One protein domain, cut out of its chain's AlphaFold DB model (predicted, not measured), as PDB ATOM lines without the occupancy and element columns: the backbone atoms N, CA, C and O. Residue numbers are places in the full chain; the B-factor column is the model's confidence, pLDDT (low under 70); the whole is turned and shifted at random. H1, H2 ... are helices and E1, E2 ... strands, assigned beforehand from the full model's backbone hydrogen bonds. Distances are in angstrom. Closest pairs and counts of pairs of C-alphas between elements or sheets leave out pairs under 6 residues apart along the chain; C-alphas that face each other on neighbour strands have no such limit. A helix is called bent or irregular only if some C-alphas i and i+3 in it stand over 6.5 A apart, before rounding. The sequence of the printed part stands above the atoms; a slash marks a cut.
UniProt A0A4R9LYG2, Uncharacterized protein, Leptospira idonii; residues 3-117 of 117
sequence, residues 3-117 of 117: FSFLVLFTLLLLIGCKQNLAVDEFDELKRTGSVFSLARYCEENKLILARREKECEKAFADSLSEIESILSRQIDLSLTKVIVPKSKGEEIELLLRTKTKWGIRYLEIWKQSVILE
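AT A GLANCE: This is residues 3 to 117 of the 117 residues of an uncharacterized protein of Leptospira idonii (UniProt A0A4R9LYG2). Picture an elongated body of helices with one long arm: the first half of H1, residues 3 to 17, sticks out free from one end, and a tiny sheet of E1 and E2 closes the far end. Short H2 sits in the middle, packed on by the last part of H1, by long H3 and by H4, while H5 folds back beside H4. The 115 printed residues hold five named helices and two named strands in the order H1 H2 H3 E1 H4 H5 E2, mostly helix, with the two strands parallel. The whole is loose, with a radius of gyration of the C-alphas of 18.2 A, and spans 69 by 25 by 24 A, a rod by outline with the arm adding to its length.

HOW THE PARTS SIT: Begin at the sheet, where E1, residues 82 to 84, and E2, residues 114 to 116, are parallel, with N 84 and O 115, and N 115 and O 82, each 2.9 A apart, within hydrogen-bond range. H4, residues 86 to 98, and H5, residues 100 to 113, stand between them along the chain, a strand-helix-strand unit, two parallel neighbour strands joined through helices, with a right-handed crossover. H4 and H5 form a helical hairpin and touch, closest at the C-alphas of Leu 96 and Gly 103, 4.3 A, opposite ways at a shallow tilt of 33 degrees, only just short of steep. H3, residues 50 to 76, touches H5 with residues 71 to 74 alone, closest at the C-alphas of Gln 74 and Ser 113, 6.4 A. The hub is H2, residues 35 to 44: its closest C-alphas to H3 are Ala 39 and Ala 59, 5.0 A, at a steep tilt of 51 degrees, and to H4 Arg 40 and Leu 95, 5.1 A. H1, residues 3 to 32, touches H2 with residues 26 to 30 alone, closest at the C-alphas of Leu 29 and Leu 38, 5.7 A, in a helical hairpin; H1 is apart from H4 and H5. Every O i to N i+4 pair is within hydrogen-bond range in H2 and H4; it is 25 of 26 in H1, 18 of 23 in H3 and 7 of 10 in H5.

IN THESE COORDINATES: Find C-alpha 3 at (143.750, 122.381, 153.168); from there H1 runs 44.3 A to C-alpha 32. H3 runs 39.0 A from C-alpha 50 at (123.215, 144.835, 140.042), with a kink of 31 degrees near residue 57. H3 and H5 are irregular: C-alphas 51 and 54 are 8.2 A apart, and C-alphas 105 and 108 7.6 A. H4 measures 18.3 A, H5 19.2 A and H2 14.4 A; E1 measures 6.3 A, and E2 6.5 A, ending at C-alpha 116 at (123.384, 146.240, 106.058).

THE WHOLE: Look at Phe 3 and Ser 78, whose C-alphas are the two farthest apart, 69.9 A. The printed part has no cut, and its links between named elements are tight. Confidence is low, with pLDDT under 70, in residues 3 to 17 and 75 to 79.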
ATOM      1  N   PHE A   3     143.874 122.286 154.632       54.53
ATOM      2  CA  PHE A   3     143.750 122.381 153.168       54.53
ATOM      3  C   PHE A   3     142.420 122.993 152.687       54.53
ATOM      4  O   PHE A   3     142.363 123.557 151.603       54.53
ATOM      5  N   SER A   4     141.361 122.935 153.503       60.66
ATOM      6  CA  SER A   4     140.030 123.436 153.128       60.66
ATOM      7  C   SER A   4     139.927 124.969 153.166       60.66
ATOM      8  O   SER A   4     139.256 125.550 152.320       60.66
ATOM      9  N   PHE A   5     140.652 125.637 154.073       62.03
ATOM     10  CA  PHE A   5     140.656 127.103 154.166       62.03
ATOM     11  C   PHE A   5     141.412 127.775 153.013       62.03
ATOM     12  O   PHE A   5     141.010 128.841 152.556       62.03
ATOM     13  N   LEU A   6     142.480 127.144 152.519       62.06
ATOM     14  CA  LEU A   6     143.322 127.710 151.462       62.06
ATOM     15  C   LEU A   6     142.602 127.692 150.104       62.06
ATOM     16  O   LEU A   6     142.636 128.686 149.386       62.06
ATOM     17  N   VAL A   7     141.850 126.621 149.819       68.00
ATOM     18  CA  VAL A   7     140.982 126.520 148.631       68.00
ATOM     19  C   VAL A   7     139.834 127.535 148.689       68.00
ATOM     20  O   VAL A   7     139.547 128.203 147.694       68.00
ATOM     21  N   LEU A   8     139.212 127.707 149.861       64.12
ATOM     22  CA  LEU A   8     138.132 128.678 150.060       64.12
ATOM     23  C   LEU A   8     138.623 130.124 149.865       64.12
ATOM     24  O   LEU A   8     137.947 130.925 149.221       64.12
ATOM     25  N   PHE A   9     139.823 130.444 150.357       67.94
ATOM     26  CA  PHE A   9     140.442 131.761 150.191       67.94
ATOM     27  C   PHE A   9     140.793 132.060 148.726       67.94
ATOM     28  O   PHE A   9     140.490 133.144 148.230       67.94
ATOM     29  N   THR A  10     141.346 131.087 147.993       65.75
ATOM     30  CA  THR A  10     141.619 131.253 146.555       65.75
ATOM     31  C   THR A  10     140.345 131.432 145.729       65.75
ATOM     32  O   THR A  10     140.332 132.234 144.800       65.75
ATOM     33  N   LEU A  11     139.249 130.750 146.086       64.19
ATOM     34  CA  LEU A  11     137.970 130.882 145.384       64.19
ATOM     35  C   LEU A  11     137.358 132.281 145.575       64.19
ATOM     36  O   LEU A  11     136.870 132.880 144.620       64.19
ATOM     37  N   LEU A  12     137.434 132.829 146.793       64.69
ATOM     38  CA  LEU A  12     136.948 134.177 147.110       64.69
ATOM     39  C   LEU A  12     137.724 135.269 146.360       64.69
ATOM     40  O   LEU A  12     137.116 136.208 145.844       64.69
ATOM     41  N   LEU A  13     139.048 135.128 146.239       65.25
ATOM     42  CA  LEU A  13     139.886 136.069 145.485       65.25
ATOM     43  C   LEU A  13     139.571 136.066 143.981       65.25
ATOM     44  O   LEU A  13     139.541 137.128 143.356       65.25
ATOM     45  N   LEU A  14     139.284 134.895 143.405       62.84
ATOM     46  CA  LEU A  14     138.908 134.767 141.992       62.84
ATOM     47  C   LEU A  14     137.548 135.416 141.696       62.84
ATOM     48  O   LEU A  14     137.387 136.061 140.658       62.84
ATOM     49  N   ILE A  15     136.583 135.298 142.615       67.38
ATOM     50  CA  ILE A  15     135.266 135.940 142.480       67.38
ATOM     51  C   ILE A  15     135.408 137.469 142.543       67.38
ATOM     52  O   ILE A  15     134.826 138.165 141.710       67.38
ATOM     53  N   GLY A  16     136.219 137.989 143.472       66.31
ATOM     54  CA  GLY A  16     136.479 139.428 143.595       66.31
ATOM     55  C   GLY A  16     137.176 140.033 142.370       66.31
ATOM     56  O   GLY A  16     136.772 141.096 141.902       66.31
ATOM     57  N   CYS A  17     138.164 139.340 141.787       66.38
ATOM     58  CA  CYS A  17     138.833 139.806 140.563       66.38
ATOM     59  C   CYS A  17     137.875 139.885 139.368       66.38
ATOM     60  O   CYS A  17     137.897 140.869 138.631       66.38
ATOM     61  N   LYS A  18     137.006 138.881 139.192       75.50
ATOM     62  CA  LYS A  18     136.028 138.864 138.095       75.50
ATOM     63  C   LYS A  18     135.003 139.996 138.215       75.50
ATOM     64  O   LYS A  18     134.597 140.552 137.200       75.50
ATOM     65  N   GLN A  19     134.587 140.338 139.436       76.88
ATOM     66  CA  GLN A  19     133.661 141.448 139.669       76.88
ATOM     67  C   GLN A  19     134.287 142.801 139.331       76.88
ATOM     68  O   GLN A  19     133.651 143.592 138.644       76.88
ATOM     69  N   ASN A  20     135.523 143.050 139.773       79.88
ATOM     70  CA  ASN A  20     136.207 144.314 139.491       79.88
ATOM     71  C   ASN A  20     136.436 144.502 137.989       79.88
ATOM     72  O   ASN A  20     136.070 145.542 137.455       79.88
ATOM     73  N   LEU A  21     136.914 143.461 137.297       87.69
ATOM     74  CA  LEU A  21     137.122 143.510 135.848       87.69
ATOM     75  C   LEU A  21     135.831 143.858 135.096       87.69
ATOM     76  O   LEU A  21     135.851 144.683 134.189       87.69
ATOM     77  N   ALA A  22     134.701 143.270 135.500       87.88
ATOM     78  CA  ALA A  22     133.426 143.540 134.848       87.88
ATOM     79  C   ALA A  22     132.912 144.970 135.084       87.88
ATOM     80  O   ALA A  22     132.221 145.538 134.242       87.88
ATOM     81  N   VAL A  23     133.227 145.561 136.239       91.12
ATOM     82  CA  VAL A  23     132.882 146.958 136.535       91.12
ATOM     83  C   VAL A  23     133.779 147.915 135.753       91.12
ATOM     84  O   VAL A  23     133.271 148.892 135.210       91.12
ATOM     85  N   ASP A  24     135.073 147.618 135.651       93.12
ATOM     86  CA  ASP A  24     136.021 148.434 134.888       93.12
ATOM     87  C   ASP A  24     135.671 148.437 133.393       93.12
ATOM     88  O   ASP A  24     135.594 149.500 132.777       93.12
ATOM     89  N   GLU A  25     135.365 147.267 132.824       95.00
ATOM     90  CA  GLU A  25     134.931 147.133 131.428       95.00
ATOM     91  C   GLU A  25     133.578 147.821 131.184       95.00
ATOM     92  O   GLU A  25     133.388 148.484 130.164       95.00
ATOM     93  N   PHE A  26     132.647 147.751 132.144       96.81
ATOM     94  CA  PHE A  26     131.409 148.527 132.087       96.81
ATOM     95  C   PHE A  26     131.683 150.040 132.056       96.81
ATOM     96  O   PHE A  26     131.090 150.761 131.249       96.81
ATOM     97  N   ASP A  27     132.570 150.536 132.920       96.38
ATOM     98  CA  ASP A  27     132.904 151.959 132.995       96.38
ATOM     99  C   ASP A  27     133.659 152.440 131.746       96.38
ATOM    100  O   ASP A  27     133.499 153.597 131.349       96.38
ATOM    101  N   GLU A  28     134.445 151.572 131.108       97.00
ATOM    102  CA  GLU A  28     135.062 151.831 129.807       97.00
ATOM    103  C   GLU A  28     134.005 151.905 128.699       97.00
ATOM    104  O   GLU A  28     133.896 152.939 128.036       97.00
ATOM    105  N   LEU A  29     133.152 150.882 128.562       96.94
ATOM    106  CA  LEU A  29     132.068 150.851 127.572       96.94
ATOM    107  C   LEU A  29     131.117 152.039 127.718       96.94
ATOM    108  O   LEU A  29     130.657 152.592 126.725       96.94
ATOM    109  N   LYS A  30     130.858 152.489 128.946       96.50
ATOM    110  CA  LYS A  30     130.051 153.685 129.205       96.50
ATOM    111  C   LYS A  30     130.686 154.968 128.661       96.50
ATOM    112  O   LYS A  30     129.962 155.916 128.361       96.50
ATOM    113  N   ARG A  31     132.018 155.036 128.579       95.81
ATOM    114  CA  ARG A  31     132.750 156.211 128.078       95.81
ATOM    115  C   ARG A  31     132.969 156.163 126.573       95.81
ATOM    116  O   ARG A  31     132.926 157.212 125.939       95.81
ATOM    117  N   THR A  32     133.268 154.986 126.029       96.00
ATOM    118  CA  THR A  32     133.797 154.841 124.663       96.00
ATOM    119  C   THR A  32     132.941 153.958 123.762       96.00
ATOM    120  O   THR A  32     133.017 154.086 122.542       96.00
ATOM    121  N   GLY A  33     132.143 153.065 124.346       93.62
ATOM    122  CA  GLY A  33     131.329 152.102 123.622       93.62
ATOM    123  C   GLY A  33     130.059 152.710 123.037       93.62
ATOM    124  O   GLY A  33     129.590 153.780 123.429       93.62
ATOM    125  N   SER A  34     129.463 151.985 122.093       97.19
ATOM    126  CA  SER A  34     128.119 152.291 121.616       97.19
ATOM    127  C   SER A  34     127.073 151.983 122.691       97.19
ATOM    128  O   SER A  34     127.272 151.123 123.556       97.19
ATOM    129  N   VAL A  35     125.901 152.607 122.574       97.00
ATOM    130  CA  VAL A  35     124.764 152.303 123.451       97.00
ATOM    131  C   VAL A  35     124.367 150.820 123.394       97.00
ATOM    132  O   VAL A  35     124.058 150.227 124.428       97.00
ATOM    133  N   PHE A  36     124.477 150.188 122.218       98.12
ATOM    134  CA  PHE A  36     124.144 148.777 122.017       98.12
ATOM    135  C   PHE A  36     125.148 147.846 122.690       98.12
ATOM    136  O   PHE A  36     124.752 146.867 123.324       98.12
ATOM    137  N   SER A  37     126.442 148.162 122.590       97.62
ATOM    138  CA  SER A  37     127.505 147.391 123.235       97.62
ATOM    139  C   SER A  37     127.379 147.433 124.760       97.62
ATOM    140  O   SER A  37     127.442 146.384 125.405       97.62
ATOM    141  N   LEU A  38     127.083 148.610 125.323       98.19
ATOM    142  CA  LEU A  38     126.842 148.792 126.751       98.19
ATOM    143  C   LEU A  38     125.581 148.049 127.211       98.19
ATOM    144  O   LEU A  38     125.616 147.320 128.202       98.19
ATOM    145  N   ALA A  39     124.473 148.178 126.476       98.25
ATOM    146  CA  ALA A  39     123.231 147.468 126.775       98.25
ATOM    147  C   ALA A  39     123.418 145.943 126.724       98.25
ATOM    148  O   ALA A  39     122.947 145.221 127.605       98.25
ATOM    149  N   ARG A  40     124.150 145.434 125.728       98.31
ATOM    150  CA  ARG A  40     124.466 144.006 125.618       98.31
ATOM    151  C   ARG A  40     125.277 143.543 126.826       98.31
ATOM    152  O   ARG A  40     124.915 142.546 127.449       98.31
ATOM    153  N   TYR A  41     126.314 144.296 127.184       97.88
ATOM    154  CA  TYR A  41     127.164 143.994 128.332       97.88
ATOM    155  C   TYR A  41     126.376 143.956 129.646       97.88
ATOM    156  O   TYR A  41     126.566 143.057 130.466       97.88
ATOM    157  N   CYS A  42     125.434 144.888 129.815       97.69
ATOM    158  CA  CYS A  42     124.499 144.907 130.935       97.69
ATOM    159  C   CYS A  42     123.648 143.636 131.026       97.69
ATOM    160  O   CYS A  42     123.453 143.117 132.122       97.69
ATOM    161  N   GLU A  43     123.138 143.113 129.906       97.50
ATOM    162  CA  GLU A  43     122.344 141.877 129.922       97.50
ATOM    163  C   GLU A  43     123.211 140.645 130.235       97.50
ATOM    164  O   GLU A  43     122.804 139.801 131.036       97.50
ATOM    165  N   GLU A  44     124.417 140.567 129.669       96.62
ATOM    166  CA  GLU A  44     125.364 139.462 129.892       96.62
ATOM    167  C   GLU A  44     125.866 139.400 131.338       96.62
ATOM    168  O   GLU A  44     126.021 138.316 131.903       96.62
ATOM    169  N   ASN A  45     126.064 140.562 131.965       96.25
ATOM    170  CA  ASN A  45     126.656 140.685 133.295       96.25
ATOM    171  C   ASN A  45     125.665 141.161 134.367       96.25
ATOM    172  O   ASN A  45     126.081 141.604 135.439       96.25
ATOM    173  N   LYS A  46     124.352 141.030 134.131       93.31
ATOM    174  CA  LYS A  46     123.292 141.587 134.997       93.31
ATOM    175  C   LYS A  46     123.405 141.243 136.484       93.31
ATOM    176  O   LYS A  46     123.051 142.054 137.331       93.31
ATOM    177  N   LEU A  47     123.916 140.055 136.818       92.06
ATOM    178  CA  LEU A  47     124.100 139.634 138.211       92.06
ATOM    179  C   LEU A  47     125.269 140.359 138.894       92.06
ATOM    180  O   LEU A  47     125.202 140.647 140.085       92.06
ATOM    181  N   ILE A  48     126.337 140.650 138.148       92.12
ATOM    182  CA  ILE A  48     127.527 141.348 138.652       92.12
ATOM    183  C   ILE A  48     127.254 142.857 138.727       92.12
ATOM    184  O   ILE A  48     127.634 143.517 139.692       92.12
ATOM    185  N   LEU A  49     126.525 143.386 137.744       92.31
ATOM    186  CA  LEU A  49     126.215 144.807 137.596       92.31
ATOM    187  C   LEU A  49     124.932 145.249 138.318       92.31
ATOM    188  O   LEU A  49     124.420 146.329 138.041       92.31
ATOM    189  N   ALA A  50     124.431 144.486 139.295       90.19
ATOM    190  CA  ALA A  50     123.215 144.835 140.042       90.19
ATOM    191  C   ALA A  50     123.274 146.236 140.695       90.19
ATOM    192  O   ALA A  50     122.259 146.899 140.867       90.19
ATOM    193  N   ARG A  51     124.476 146.733 141.025       91.69
ATOM    194  CA  ARG A  51     124.690 148.089 141.578       91.69
ATOM    195  C   ARG A  51     124.728 149.210 140.528       91.69
ATOM    196  O   ARG A  51     124.879 150.369 140.904       91.69
ATOM    197  N   ARG A  52     124.647 148.873 139.241       93.94
ATOM    198  CA  ARG A  52     124.636 149.784 138.082       93.94
ATOM    199  C   ARG A  52     123.314 149.687 137.310       93.94
ATOM    200  O   ARG A  52     123.251 150.001 136.125       93.94
ATOM    201  N   GLU A  53     122.258 149.206 137.972       94.94
ATOM    202  CA  GLU A  53     120.958 148.932 137.354       94.94
ATOM    203  C   GLU A  53     120.399 150.155 136.625       94.94
ATOM    204  O   GLU A  53     120.021 150.038 135.467       94.94
ATOM    205  N   LYS A  54     120.447 151.342 137.240       97.12
ATOM    206  CA  LYS A  54     119.947 152.584 136.627       97.12
ATOM    207  C   LYS A  54     120.674 152.934 135.332       97.12
ATOM    208  O   LYS A  54     120.061 153.382 134.367       97.12
ATOM    209  N   GLU A  55     121.990 152.757 135.299       97.31
ATOM    210  CA  GLU A  55     122.773 152.991 134.092       97.31
ATOM    211  C   GLU A  55     122.479 151.947 133.012       97.31
ATOM    212  O   GLU A  55     122.385 152.303 131.838       97.31
ATOM    213  N   CYS A  56     122.270 150.688 133.399       97.62
ATOM    214  CA  CYS A  56     121.851 149.639 132.477       97.62
ATOM    215  C   CYS A  56     120.435 149.867 131.931       97.62
ATOM    216  O   CYS A  56     120.214 149.708 130.735       97.62
ATOM    217  N   GLU A  57     119.488 150.294 132.766       98.00
ATOM    218  CA  GLU A  57     118.139 150.688 132.349       98.00
ATOM    219  C   GLU A  57     118.179 151.828 131.340       98.00
ATOM    220  O   GLU A  57     117.490 151.767 130.323       98.00
ATOM    221  N   LYS A  58     119.033 152.830 131.576       98.19
ATOM    222  CA  LYS A  58     119.247 153.912 130.618       98.19
ATOM    223  C   LYS A  58     119.817 153.389 129.298       98.19
ATOM    224  O   LYS A  58     119.259 153.689 128.250       98.19
ATOM    225  N   ALA A  59     120.867 152.566 129.337       98.12
ATOM    226  CA  ALA A  59     121.445 151.974 128.129       98.12
ATOM    227  C   ALA A  59     120.413 151.146 127.345       98.12
ATOM    228  O   ALA A  59     120.381 151.186 126.113       98.12
ATOM    229  N   PHE A  60     119.527 150.430 128.048       98.31
ATOM    230  CA  PHE A  60     118.412 149.727 127.426       98.31
ATOM    231  C   PHE A  60     117.405 150.696 126.791       98.31
ATOM    232  O   PHE A  60     117.044 150.518 125.632       98.31
ATOM    233  N   ALA A  61     116.950 151.717 127.515       98.50
ATOM    234  CA  ALA A  61     115.990 152.685 126.989       98.50
ATOM    235  C   ALA A  61     116.526 153.401 125.740       98.50
ATOM    236  O   ALA A  61     115.837 153.456 124.722       98.50
ATOM    237  N   ASP A  62     117.774 153.864 125.798       98.44
ATOM    238  CA  ASP A  62     118.435 154.568 124.702       98.44
ATOM    239  C   ASP A  62     118.604 153.636 123.480       98.44
ATOM    240  O   ASP A  62     118.243 154.007 122.363       98.44
ATOM    241  N   SER A  63     119.038 152.383 123.692       98.38
ATOM    242  CA  SER A  63     119.141 151.380 122.616       98.38
ATOM    243  C   SER A  63     117.791 151.079 121.967       98.38
ATOM    244  O   SER A  63     117.690 150.977 120.745       98.38
ATOM    245  N   LEU A  64     116.744 150.906 122.778       98.19
ATOM    246  CA  LEU A  64     115.411 150.579 122.281       98.19
ATOM    247  C   LEU A  64     114.822 151.739 121.479       98.19
ATOM    248  O   LEU A  64     114.289 151.518 120.395       98.19
ATOM    249  N   SER A  65     114.973 152.967 121.981       98.12
ATOM    250  CA  SER A  65     114.533 154.176 121.287       98.12
ATOM    251  C   SER A  65     115.197 154.306 119.916       98.12
ATOM    252  O   SER A  65     114.532 154.628 118.930       98.12
ATOM    253  N   GLU A  66     116.489 153.988 119.818       97.00
ATOM    254  CA  GLU A  66     117.202 154.035 118.548       97.00
ATOM    255  C   GLU A  66     116.747 152.942 117.568       97.00
ATOM    256  O   GLU A  66     116.546 153.225 116.384       97.00
ATOM    257  N   ILE A  67     116.509 151.718 118.051       96.50
ATOM    258  CA  ILE A  67     115.941 150.630 117.237       96.50
ATOM    259  C   ILE A  67     114.563 151.035 116.700       96.50
ATOM    260  O   ILE A  67     114.310 150.924 115.500       96.50
ATOM    261  N   GLU A  68     113.680 151.557 117.550       95.19
ATOM    262  CA  GLU A  68     112.337 151.990 117.149       95.19
ATOM    263  C   GLU A  68     112.377 153.191 116.189       95.19
ATOM    264  O   GLU A  68     111.595 153.251 115.236       95.19
ATOM    265  N   SER A  69     113.338 154.105 116.350       94.50
ATOM    266  CA  SER A  69     113.586 155.194 115.395       94.50
ATOM    267  C   SER A  69     114.020 154.684 114.016       94.50
ATOM    268  O   SER A  69     113.660 155.272 112.998       94.50
ATOM    269  N   ILE A  70     114.808 153.608 113.945       93.25
ATOM    270  CA  ILE A  70     115.199 153.004 112.663       93.25
ATOM    271  C   ILE A  70     113.999 152.306 112.023       93.25
ATOM    272  O   ILE A  70     113.721 152.526 110.847       93.25
ATOM    273  N   LEU A  71     113.266 151.500 112.792       91.31
ATOM    274  CA  LEU A  71     112.131 150.734 112.274       91.31
ATOM    275  C   LEU A  71     110.967 151.633 111.830       91.31
ATOM    276  O   LEU A  71     110.323 151.344 110.826       91.31
ATOM    277  N   SER A  72     110.725 152.753 112.516       89.31
ATOM    278  CA  SER A  72     109.684 153.717 112.126       89.31
ATOM    279  C   SER A  72     109.954 154.387 110.777       89.31
ATOM    280  O   SER A  72     109.019 154.559 110.003       89.31
ATOM    281  N   ARG A  73     111.218 154.649 110.415       84.75
ATOM    282  CA  ARG A  73     111.570 155.188 109.084       84.75
ATOM    283  C   ARG A  73     111.133 154.282 107.934       84.75
ATOM    284  O   ARG A  73     110.871 154.769 106.840       84.75
ATOM    285  N   GLN A  74     111.055 152.970 108.163       77.62
ATOM    286  CA  GLN A  74     110.539 152.034 107.164       77.62
ATOM    287  C   GLN A  74     109.027 152.213 106.948       77.62
ATOM    288  O   GLN A  74     108.550 152.088 105.820       77.62
ATOM    289  N   ILE A  75     108.275 152.492 108.021       67.75
ATOM    290  CA  ILE A  75     106.816 152.664 107.979       67.75
ATOM    291  C   ILE A  75     106.460 153.869 107.100       67.75
ATOM    292  O   ILE A  75     105.555 153.775 106.272       67.75
ATOM    293  N   ASP A  76     107.233 154.951 107.210       64.94
ATOM    294  CA  ASP A  76     107.026 156.178 106.435       64.94
ATOM    295  C   ASP A  76     107.339 156.019 104.936       64.94
ATOM    296  O   ASP A  76     106.801 156.748 104.105       64.94
ATOM    297  N   LEU A  77     108.187 155.051 104.563       66.19
ATOM    298  CA  LEU A  77     108.660 154.843 103.187       66.19
ATOM    299  C   LEU A  77     107.956 153.687 102.464       66.19
ATOM    300  O   LEU A  77     108.522 153.160 101.501       66.19
ATOM    301  N   SER A  78     106.778 153.282 102.968       58.34
ATOM    302  CA  SER A  78     105.911 152.189 102.504       58.34
ATOM    303  C   SER A  78     106.558 151.349 101.398       58.34
ATOM    304  O   SER A  78     106.372 151.641 100.217       58.34
ATOM    305  N   LEU A  79     107.325 150.326 101.808       63.03
ATOM    306  CA  LEU A  79     108.027 149.306 100.996       63.03
ATOM    307  C   LEU A  79     109.552 149.475 100.827       63.03
ATOM    308  O   LEU A  79     110.187 148.554 100.312       63.03
ATOM    309  N   THR A  80     110.170 150.559 101.302       76.25
ATOM    310  CA  THR A  80     111.638 150.717 101.210       76.25
ATOM    311  C   THR A  80     112.340 150.229 102.478       76.25
ATOM    312  O   THR A  80     111.981 150.626 103.586       76.25
ATOM    313  N   LYS A  81     113.358 149.370 102.328       86.69
ATOM    314  CA  LYS A  81     114.221 148.965 103.448       86.69
ATOM    315  C   LYS A  81     115.126 150.119 103.876       86.69
ATOM    316  O   LYS A  81     115.603 150.884 103.043       86.69
ATOM    317  N   VAL A  82     115.404 150.205 105.170       90.31
ATOM    318  CA  VAL A  82     116.323 151.197 105.731       90.31
ATOM    319  C   VAL A  82     117.753 150.689 105.585       90.31
ATOM    320  O   VAL A  82     118.057 149.571 105.994       90.31
ATOM    321  N   ILE A  83     118.636 151.503 105.015       92.06
ATOM    322  CA  ILE A  83     120.066 151.188 104.941       92.06
ATOM    323  C   ILE A  83     120.711 151.590 106.269       92.06
ATOM    324  O   ILE A  83     120.551 152.722 106.731       92.06
ATOM    325  N   VAL A  84     121.415 150.654 106.899       94.50
ATOM    326  CA  VAL A  84     122.121 150.858 108.168       94.50
ATOM    327  C   VAL A  84     123.575 150.424 107.986       94.50
ATOM    328  O   VAL A  84     123.804 149.362 107.405       94.50
ATOM    329  N   PRO A  85     124.557 151.185 108.513       96.44
ATOM    330  CA  PRO A  85     125.952 150.766 108.485       96.44
ATOM    331  C   PRO A  85     126.126 149.368 109.075       96.44
ATOM    332  O   PRO A  85     125.609 149.089 110.163       96.44
ATOM    333  N   LYS A  86     126.876 148.508 108.389       95.81
ATOM    334  CA  LYS A  86     127.034 147.098 108.757       95.81
ATOM    335  C   LYS A  86     127.447 146.895 110.215       95.81
ATOM    336  O   LYS A  86     126.803 146.120 110.914       95.81
ATOM    337  N   SER A  87     128.442 147.645 110.695       96.06
ATOM    338  CA  SER A  87     128.917 147.560 112.087       96.06
ATOM    339  C   SER A  87     127.799 147.809 113.103       96.06
ATOM    340  O   SER A  87     127.605 147.035 114.037       96.06
ATOM    341  N   LYS A  88     127.001 148.854 112.882       96.75
ATOM    342  CA  LYS A  88     125.870 149.203 113.744       96.75
ATOM    343  C   LYS A  88     124.764 148.154 113.685       96.75
ATOM    344  O   LYS A  88     124.173 147.824 114.710       96.75
ATOM    345  N   GLY A  89     124.467 147.638 112.495       97.00
ATOM    346  CA  GLY A  89     123.450 146.606 112.345       97.00
ATOM    347  C   GLY A  89     123.827 145.294 113.024       97.00
ATOM    348  O   GLY A  89     122.982 144.693 113.685       97.00
ATOM    349  N   GLU A  90     125.095 144.894 112.937       97.12
ATOM    350  CA  GLU A  90     125.621 143.719 113.635       97.12
ATOM    351  C   GLU A  90     125.542 143.879 115.162       97.12
ATOM    352  O   GLU A  90     125.130 142.947 115.856       97.12
ATOM    353  N   GLU A  91     125.851 145.064 115.699       97.62
ATOM    354  CA  GLU A  91     125.700 145.342 117.133       97.62
ATOM    355  C   GLU A  91     124.244 145.246 117.611       97.62
ATOM    356  O   GLU A  91     123.971 144.658 118.662       97.62
ATOM    357  N   ILE A  92     123.303 145.790 116.835       98.12
ATOM    358  CA  ILE A  92     121.870 145.711 117.141       98.12
ATOM    359  C   ILE A  92     121.398 144.258 117.100       98.12
ATOM    360  O   ILE A  92     120.719 143.806 118.024       98.12
ATOM    361  N   GLU A  93     121.774 143.496 116.070       97.75
ATOM    362  CA  GLU A  93     121.429 142.077 115.991       97.75
ATOM    363  C   GLU A  93     121.974 141.286 117.177       97.75
ATOM    364  O   GLU A  93     121.269 140.439 117.734       97.75
ATOM    365  N   LEU A  94     123.213 141.565 117.584       97.88
ATOM    366  CA  LEU A  94     123.824 140.913 118.731       97.88
ATOM    367  C   LEU A  94     123.057 141.240 120.017       97.88
ATOM    368  O   LEU A  94     122.703 140.327 120.763       97.88
ATOM    369  N   LEU A  95     122.704 142.509 120.240       98.38
ATOM    370  CA  LEU A  95     121.881 142.919 121.379       98.38
ATOM    371  C   LEU A  95     120.510 142.228 121.383       98.38
ATOM    372  O   LEU A  95     120.080 141.726 122.423       98.38
ATOM    373  N   LEU A  96     119.827 142.169 120.237       98.06
ATOM    374  CA  LEU A  96     118.520 141.517 120.117       98.06
ATOM    375  C   LEU A  96     118.597 140.015 120.428       98.06
ATOM    376  O   LEU A  96     117.683 139.469 121.045       98.06
ATOM    377  N   ARG A  97     119.693 139.346 120.052       97.69
ATOM    378  CA  ARG A  97     119.934 137.932 120.386       97.69
ATOM    379  C   ARG A  97     120.239 137.737 121.870       97.69
ATOM    380  O   ARG A  97     119.703 136.810 122.473       97.69
ATOM    381  N   THR A  98     121.046 138.617 122.462       97.81
ATOM    382  CA  THR A  98     121.400 138.564 123.887       97.81
ATOM    383  C   THR A  98     120.186 138.851 124.777       97.81
ATOM    384  O   THR A  98     119.931 138.130 125.742       97.81
ATOM    385  N   LYS A  99     119.377 139.865 124.445       96.94
ATOM    386  CA  LYS A  99     118.188 140.252 125.212       96.94
ATOM    387  C   LYS A  99     116.938 139.575 124.655       96.94
ATOM    388  O   LYS A  99     116.139 140.182 123.945       96.94
ATOM    389  N   THR A 100     116.729 138.314 125.032       94.38
ATOM    390  CA  THR A 100     115.719 137.411 124.441       94.38
ATOM    391  C   THR A 100     114.318 138.018 124.298       94.38
ATOM    392  O   THR A 100     113.677 137.837 123.265       94.38
ATOM    393  N   LYS A 101     113.835 138.779 125.295       96.25
ATOM    394  CA  LYS A 101     112.515 139.438 125.225       96.25
ATOM    395  C   LYS A 101     112.404 140.414 124.049       96.25
ATOM    396  O   LYS A 101     111.340 140.528 123.452       96.25
ATOM    397  N   TRP A 102     113.485 141.119 123.725       97.19
ATOM    398  CA  TRP A 102     113.534 142.018 122.577       97.19
ATOM    399  C   TRP A 102     113.753 141.255 121.284       97.19
ATOM    400  O   TRP A 102     113.090 141.562 120.301       97.19
ATOM    401  N   GLY A 103     114.605 140.228 121.294       96.56
ATOM    402  CA  GLY A 103     114.798 139.351 120.140       96.56
ATOM    403  C   GLY A 103     113.482 138.790 119.610       96.56
ATOM    404  O   GLY A 103     113.201 138.916 118.423       96.56
ATOM    405  N   ILE A 104     112.626 138.277 120.500       96.94
ATOM    406  CA  ILE A 104     111.290 137.768 120.139       96.94
ATOM    407  C   ILE A 104     110.435 138.841 119.449       96.94
ATOM    408  O   ILE A 104     109.687 138.530 118.528       96.94
ATOM    409  N   ARG A 105     110.531 140.101 119.888       96.19
ATOM    410  CA  ARG A 105     109.679 141.191 119.397       96.19
ATOM    411  C   ARG A 105     110.201 141.842 118.120       96.19
ATOM    412  O   ARG A 105     109.403 142.178 117.254       96.19
ATOM    413  N   TYR A 106     111.509 142.059 118.021       96.00
ATOM    414  CA  TYR A 106     112.088 142.961 117.026       96.00
ATOM    415  C   TYR A 106     113.001 142.271 116.013       96.00
ATOM    416  O   TYR A 106     113.224 142.850 114.958       96.00
ATOM    417  N   LEU A 107     113.525 141.064 116.271       96.12
ATOM    418  CA  LEU A 107     114.559 140.477 115.403       96.12
ATOM    419  C   LEU A 107     114.049 140.162 113.989       96.12
ATOM    420  O   LEU A 107     114.740 140.442 113.014       96.12
ATOM    421  N   GLU A 108     112.848 139.598 113.863       94.38
ATOM    422  CA  GLU A 108     112.278 139.303 112.541       94.38
ATOM    423  C   GLU A 108     111.849 140.571 111.802       94.38
ATOM    424  O   GLU A 108     112.074 140.678 110.600       94.38
ATOM    425  N   ILE A 109     111.329 141.566 112.531       93.12
ATOM    426  CA  ILE A 109     111.022 142.885 111.969       93.12
ATOM    427  C   ILE A 109     112.316 143.494 111.418       93.12
ATOM    428  O   ILE A 109     112.402 143.776 110.232       93.12
ATOM    429  N   TRP A 110     113.370 143.568 112.234       95.19
ATOM    430  CA  TRP A 110     114.682 144.099 111.861       95.19
ATOM    431  C   TRP A 110     115.221 143.522 110.544       95.19
ATOM    432  O   TRP A 110     115.558 144.278 109.634       95.19
ATOM    433  N   LYS A 111     115.232 142.191 110.398       93.50
ATOM    434  CA  LYS A 111     115.717 141.512 109.178       93.50
ATOM    435  C   LYS A 111     114.899 141.845 107.927       93.50
ATOM    436  O   LYS A 111     115.426 141.843 106.813       93.50
ATOM    437  N   GLN A 112     113.602 142.084 108.089       91.38
ATOM    438  CA  GLN A 112     112.721 142.475 106.990       91.38
ATOM    439  C   GLN A 112     112.865 143.965 106.659       91.38
ATOM    440  O   GLN A 112     112.763 144.344 105.492       91.38
ATOM    441  N   SER A 113     113.142 144.783 107.673       90.44
ATOM    442  CA  SER A 113     113.175 146.241 107.607       90.44
ATOM    443  C   SER A 113     114.496 146.828 107.120       90.44
ATOM    444  O   SER A 113     114.485 147.936 106.588       90.44
ATOM    445  N   VAL A 114     115.621 146.132 107.308       92.19
ATOM    446  CA  VAL A 114     116.963 146.727 107.186       92.19
ATOM    447  C   VAL A 114     117.826 146.040 106.115       92.19
ATOM    448  O   VAL A 114     117.723 144.834 105.885       92.19
ATOM    449  N   ILE A 115     118.680 146.824 105.448       91.38
ATOM    450  CA  ILE A 115     119.824 146.367 104.641       91.38
ATOM    451  C   ILE A 115     121.104 146.842 105.332       91.38
ATOM    452  O   ILE A 115     121.193 148.005 105.724       91.38
ATOM    453  N   LEU A 116     122.075 145.940 105.480       92.88
ATOM    454  CA  LEU A 116     123.384 146.240 106.058       92.88
ATOM    455  C   LEU A 116     124.391 146.531 104.942       92.88
ATOM    456  O   LEU A 116     124.590 145.671 104.083       92.88
ATOM    457  N   GLU A 117     125.014 147.708 104.981       84.00
ATOM    458  CA  GLU A 117     126.039 148.160 104.022       84.00
ATOM    459  C   GLU A 117     127.322 148.607 104.730       84.00
ATOM    460  O   GLU A 117     127.226 149.329 105.753       84.00
TER     461      GLU A 117